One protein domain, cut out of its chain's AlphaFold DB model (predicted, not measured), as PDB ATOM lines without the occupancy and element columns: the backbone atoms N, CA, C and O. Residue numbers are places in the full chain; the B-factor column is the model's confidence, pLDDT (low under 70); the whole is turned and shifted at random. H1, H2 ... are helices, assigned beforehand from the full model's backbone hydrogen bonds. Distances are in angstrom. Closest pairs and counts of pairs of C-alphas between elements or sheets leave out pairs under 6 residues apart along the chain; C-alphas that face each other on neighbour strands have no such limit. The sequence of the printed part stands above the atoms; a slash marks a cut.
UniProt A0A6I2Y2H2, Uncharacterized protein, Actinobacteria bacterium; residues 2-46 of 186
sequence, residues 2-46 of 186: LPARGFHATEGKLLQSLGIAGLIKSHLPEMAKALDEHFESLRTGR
ATOM      1  N   LEU A   2      74.934 194.019 167.914       45.25
ATOM      2  CA  LEU A   2      74.039 192.863 168.091       45.25
ATOM      3  C   LEU A   2      74.723 191.597 167.547       45.25
ATOM      4  O   LEU A   2      75.305 191.672 166.464       45.25
ATOM      5  N   PRO A   3      74.653 190.448 168.242       48.28
ATOM      6  CA  PRO A   3      75.223 189.206 167.733       48.28
ATOM      7  C   PRO A   3      74.472 188.755 166.473       48.28
ATOM      8  O   PRO A   3      73.239 188.810 166.410       48.28
ATOM      9  N   ALA A   4      75.216 188.305 165.461       55.16
ATOM     10  CA  ALA A   4      74.645 187.717 164.258       55.16
ATOM     11  C   ALA A   4      73.803 186.489 164.645       55.16
ATOM     12  O   ALA A   4      74.302 185.543 165.253       55.16
ATOM     13  N   ARG A   5      72.503 186.505 164.327       61.56
ATOM     14  CA  ARG A   5      71.618 185.360 164.579       61.56
ATOM     15  C   ARG A   5      72.021 184.213 163.651       61.56
ATOM     16  O   ARG A   5      71.753 184.281 162.456       61.56
ATOM     17  N   GLY A   6      72.658 183.180 164.197       67.31
ATOM     18  CA  GLY A   6      72.884 181.917 163.494       67.31
ATOM     19  C   GLY A   6      71.570 181.228 163.110       67.31
ATOM     20  O   GLY A   6      70.493 181.593 163.589       67.31
ATOM     21  N   PHE A   7      71.655 180.237 162.224       71.62
ATOM     22  CA  PHE A   7      70.547 179.311 161.990       71.62
ATOM     23  C   PHE A   7      70.230 178.538 163.275       71.62
ATOM     24  O   PHE A   7      71.128 178.256 164.073       71.62
ATOM     25  N   HIS A   8      68.961 178.195 163.488       73.38
ATOM     26  CA  HIS A   8      68.593 177.350 164.621       73.38
ATOM     27  C   HIS A   8      69.216 175.952 164.458       73.38
ATOM     28  O   HIS A   8      69.487 175.504 163.344       73.38
ATOM     29  N   ALA A   9      69.435 175.236 165.564       71.69
ATOM     30  CA  ALA A   9      70.138 173.946 165.565       71.69
ATOM     31  C   ALA A   9      69.538 172.896 164.601       71.69
ATOM     32  O   ALA A   9      70.253 172.039 164.085       71.69
ATOM     33  N   THR A  10      68.235 172.971 164.331       73.81
ATOM     34  CA  THR A  10      67.533 172.127 163.355       73.81
ATOM     35  C   THR A  10      67.852 172.509 161.910       73.81
ATOM     36  O   THR A  10      68.151 171.635 161.101       73.81
ATOM     37  N   GLU A  11      67.857 173.803 161.589       74.25
ATOM     38  CA  GLU A  11      68.241 174.331 160.275       74.25
ATOM     39  C   GLU A  11      69.713 174.013 159.964       74.25
ATOM     40  O   GLU A  11      70.025 173.568 158.863       74.25
ATOM     41  N   GLY A  12      70.610 174.146 160.948       75.94
ATOM     42  CA  GLY A  12      72.031 173.811 160.793       75.94
ATOM     43  C   GLY A  12      72.278 172.336 160.452       75.94
ATOM     44  O   GLY A  12      73.085 172.037 159.574       75.94
ATOM     45  N   LYS A  13      71.538 171.411 161.081       76.81
ATOM     46  CA  LYS A  13      71.608 169.973 160.760       76.81
ATOM     47  C   LYS A  13      71.112 169.662 159.345       76.81
ATOM     48  O   LYS A  13      71.712 168.835 158.664       76.81
ATOM     49  N   LEU A  14      70.051 170.331 158.888       77.94
ATOM     50  CA  LEU A  14      69.543 170.172 157.520       77.94
ATOM     51  C   LEU A  14      70.550 170.677 156.483       77.94
ATOM     52  O   LEU A  14      70.826 169.984 155.508       77.94
ATOM     53  N   LEU A  15      71.137 171.852 156.719       78.44
ATOM     54  CA  LEU A  15      72.163 172.423 155.844       78.44
ATOM     55  C   LEU A  15      73.390 171.508 155.751       78.44
ATOM     56  O   LEU A  15      73.878 171.244 154.654       78.44
ATOM     57  N   GLN A  16      73.823 170.941 156.879       75.69
ATOM     58  CA  GLN A  16      74.924 169.980 156.915       75.69
ATOM     59  C   GLN A  16      74.595 168.680 156.162       75.69
ATOM     60  O   GLN A  16      75.433 168.187 155.413       75.69
ATOM     61  N   SER A  17      73.369 168.162 156.288       77.06
ATOM     62  CA  SER A  17      72.910 166.987 155.530       77.06
ATOM     63  C   SER A  17      72.829 167.234 154.019       77.06
ATOM     64  O   SER A  17      72.935 166.285 153.248       77.06
ATOM     65  N   LEU A  18      72.634 168.485 153.596       78.25
ATOM     66  CA  LEU A  18      72.657 168.903 152.191       78.25
ATOM     67  C   LEU A  18      74.082 169.209 151.686       78.25
ATOM     68  O   LEU A  18      74.243 169.635 150.546       78.25
ATOM     69  N   GLY A  19      75.114 169.013 152.518       76.31
ATOM     70  CA  GLY A  19      76.512 169.304 152.183       76.31
ATOM     71  C   GLY A  19      76.879 170.793 152.226       76.31
ATOM     72  O   GLY A  19      77.977 171.169 151.826       76.31
ATOM     73  N   ILE A  20      75.985 171.649 152.727       74.31
ATOM     74  CA  ILE A  20      76.170 173.101 152.817       74.31
ATOM     75  C   ILE A  20      76.660 173.427 154.236       74.31
ATOM     76  O   ILE A  20      75.891 173.809 155.120       74.31
ATOM     77  N   ALA A  21      77.953 173.216 154.487       69.62
ATOM     78  CA  ALA A  21      78.575 173.511 155.777       69.62
ATOM     79  C   ALA A  21      78.952 175.003 155.900       69.62
ATOM     80  O   ALA A  21      79.448 175.607 154.954       69.62
ATOM     81  N   GLY A  22      78.745 175.596 157.082       68.25
ATOM     82  CA  GLY A  22      79.272 176.929 157.419       68.25
ATOM     83  C   GLY A  22      78.442 178.133 156.957       68.25
ATOM     84  O   GLY A  22      78.880 179.272 157.122       68.25
ATOM     85  N   LEU A  23      77.237 177.927 156.414       73.94
ATOM     86  CA  LEU A  23      76.371 179.037 156.021       73.94
ATOM     87  C   LEU A  23      75.712 179.693 157.247       73.94
ATOM     88  O   LEU A  23      75.017 179.027 158.012       73.94
ATOM     89  N   ILE A  24      75.880 181.009 157.411       78.31
ATOM     90  CA  ILE A  24      75.208 181.795 158.459       78.31
ATOM     91  C   ILE A  24      74.053 182.617 157.881       78.31
ATOM     92  O   ILE A  24      74.091 183.067 156.737       78.31
ATOM     93  N   LYS A  25      73.011 182.843 158.689       73.62
ATOM     94  CA  LYS A  25      71.775 183.519 158.255       73.62
ATOM     95  C   LYS A  25      72.023 184.934 157.726       73.62
ATOM     96  O   LYS A  25      71.284 185.406 156.869       73.62
ATOM     97  N   SER A  26      73.069 185.599 158.211       78.44
ATOM     98  CA  SER A  26      73.497 186.919 157.743       78.44
ATOM     99  C   SER A  26      74.123 186.920 156.345       78.44
ATOM    100  O   SER A  26      74.175 187.989 155.751       78.44
ATOM    101  N   HIS A  27      74.545 185.773 155.797       77.81
ATOM    102  CA  HIS A  27      75.050 185.667 154.418       77.81
ATOM    103  C   HIS A  27      73.929 185.502 153.383       77.81
ATOM    104  O   HIS A  27      74.114 185.836 152.215       77.81
ATOM    105  N   LEU A  28      72.740 185.044 153.796       78.62
ATOM    106  CA  LEU A  28      71.605 184.849 152.885       78.62
ATOM    107  C   LEU A  28      71.236 186.103 152.070       78.62
ATOM    108  O   LEU A  28      70.994 185.963 150.873       78.62
ATOM    109  N   PRO A  29      71.194 187.324 152.645       77.94
ATOM    110  CA  PRO A  29      70.855 188.517 151.876       77.94
ATOM    111  C   PRO A  29      71.917 188.891 150.836       77.94
ATOM    112  O   PRO A  29      71.584 189.505 149.830       77.94
ATOM    113  N   GLU A  30      73.186 188.564 151.078       81.62
ATOM    114  CA  GLU A  30      74.284 188.842 150.149       81.62
ATOM    115  C   GLU A  30      74.291 187.845 148.988       81.62
ATOM    116  O   GLU A  30      74.341 188.249 147.830       81.62
ATOM    117  N   MET A  31      74.094 186.558 149.282       78.69
ATOM    118  CA  MET A  31      73.902 185.530 148.254       78.69
ATOM    119  C   MET A  31      72.669 185.801 147.386       78.69
ATOM    120  O   MET A  31      72.705 185.589 146.176       78.69
ATOM    121  N   ALA A  32      71.585 186.303 147.986       76.75
ATOM    122  CA  ALA A  32      70.396 186.697 147.239       76.75
ATOM    123  C   ALA A  32      70.692 187.837 146.250       76.75
ATOM    124  O   ALA A  32      70.235 187.776 145.116       76.75
ATOM    125  N   LYS A  33      71.514 188.826 146.633       77.31
ATOM    126  CA  LYS A  33      71.927 189.907 145.720       77.31
ATOM    127  C   LYS A  33      72.764 189.402 144.549       77.31
ATOM    128  O   LYS A  33      72.557 189.857 143.433       77.31
ATOM    129  N   ALA A  34      73.682 188.466 144.786       74.75
ATOM    130  CA  ALA A  34      74.450 187.856 143.700       74.75
ATOM    131  C   ALA A  34      73.527 187.120 142.708       74.75
ATOM    132  O   ALA A  34      73.744 187.142 141.501       74.75
ATOM    133  N   LEU A  35      72.446 186.514 143.209       75.44
ATOM    134  CA  LEU A  35      71.433 185.879 142.369       75.44
ATOM    135  C   LEU A  35      70.553 186.898 141.619       75.44
ATOM    136  O   LEU A  35      70.140 186.613 140.496       75.44
ATOM    137  N   ASP A  36      70.312 188.086 142.185       75.50
ATOM    138  CA  ASP A  36      69.569 189.165 141.517       75.50
ATOM    139  C   ASP A  36      70.232 189.573 140.189       75.50
ATOM    140  O   ASP A  36      69.535 189.798 139.204       75.50
ATOM    141  N   GLU A  37      71.566 189.599 140.109       74.88
ATOM    142  CA  GLU A  37      72.291 189.903 138.863       74.88
ATOM    143  C   GLU A  37      72.047 188.843 137.777       74.88
ATOM    144  O   GLU A  37      71.808 189.169 136.609       74.88
ATOM    145  N   HIS A  38      72.028 187.566 138.165       70.38
ATOM    146  CA  HIS A  38      71.665 186.472 137.266       70.38
ATOM    147  C   HIS A  38      70.188 186.528 136.857       70.38
ATOM    148  O   HIS A  38      69.854 186.209 135.718       70.38
ATOM    149  N   PHE A  39      69.287 186.957 137.740       72.25
ATOM    150  CA  PHE A  39      67.883 187.150 137.377       72.25
ATOM    151  C   PHE A  39      67.680 188.332 136.432       72.25
ATOM    152  O   PHE A  39      66.896 188.220 135.491       72.25
ATOM    153  N   GLU A  40      68.402 189.435 136.613       68.88
ATOM    154  CA  GLU A  40      68.339 190.574 135.695       68.88
ATOM    155  C   GLU A  40      68.902 190.217 134.314       68.88
ATOM    156  O   GLU A  40      68.328 190.620 133.296       68.88
ATOM    157  N   SER A  41      69.950 189.391 134.238       67.81
ATOM    158  CA  SER A  41      70.430 188.865 132.955       67.81
ATOM    159  C   SER A  41      69.428 187.898 132.322       67.81
ATOM    160  O   SER A  41      69.225 187.940 131.116       67.81
ATOM    161  N   LEU A  42      68.697 187.105 133.108       68.38
ATOM    162  CA  LEU A  42      67.591 186.289 132.598       68.38
ATOM    163  C   LEU A  42      66.386 187.118 132.180       68.38
ATOM    164  O   LEU A  42      65.637 186.666 131.319       68.38
ATOM    165  N   ARG A  43      66.194 188.307 132.764       65.69
ATOM    166  CA  ARG A  43      65.106 189.234 132.449       65.69
ATOM    167  C   ARG A  43      65.422 190.128 131.264       65.69
ATOM    168  O   ARG A  43      64.508 190.459 130.521       65.69
ATOM    169  N   THR A  44      66.675 190.479 131.022       62.56
ATOM    170  CA  THR A  44      67.082 191.371 129.918       62.56
ATOM    171  C   THR A  44      67.800 190.647 128.784       62.56
ATOM    172  O   THR A  44      67.847 191.157 127.665       62.56
ATOM    173  N   GLY A  45      68.305 189.447 129.060       59.34
ATOM    174  CA  GLY A  45      69.086 188.624 128.152       59.34
ATOM    175  C   GLY A  45      68.297 188.198 126.927       59.34
ATOM    176  O   GLY A  45      67.124 187.815 126.987       59.34
ATOM    177  N   ARG A  46      68.970 188.289 125.785       54.78
ATOM    178  CA  ARG A  46      68.451 187.911 124.478       54.78
ATOM    179  C   ARG A  46      68.506 186.381 124.363       54.78
ATOM    180  O   ARG A  46      69.499 185.776 124.742       54.78
TER     181      ARG A  46
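Overview. This is residues 2 to 46 of the 186 residues of an uncharacterized protein of Actinobacteria bacterium (UniProt A0A6I2Y2H2). Look first for one long helix, H2, that sticks out as an arm from a small head made of the short helix H1 and loops. The printed part has 45 residues with two named helices, H1 then H2, and no named strand; its class is all helix. It is only just extended, close to loose, with a radius of gyration of the C-alphas of 14.3 A, and only just flat, spanning 43 by 29 by 12 A.

Arrangement. Residues 27 to 46 stand free, of which 28 to 44 belong to H2. H2 has a kink of 26 degrees near Leu 35. H1, residues 9 to 17, is apart from H2. In H1 every O i to N i+4 pair is within hydrogen-bond range; in H2, 12 of 13 are.

Along the chain. Find C-alpha 28 at (71.605, 184.849, 152.885); from there H2 runs 24.3 A to C-alpha 44 at (67.082, 191.371, 129.918). H1 begins at C-alpha 9, (70.138, 173.946, 165.565), and is 12.5 A long.

Size, cuts and confidence. The C-alphas of Leu 2 and Arg 46, the two farthest apart, are 44.2 A apart. The printed part has no cut, and a short link of 10 residues joins H1 to H2. Look for pLDDT under 70 at residues 2 to 6, 21 to 22 and 40 to 46.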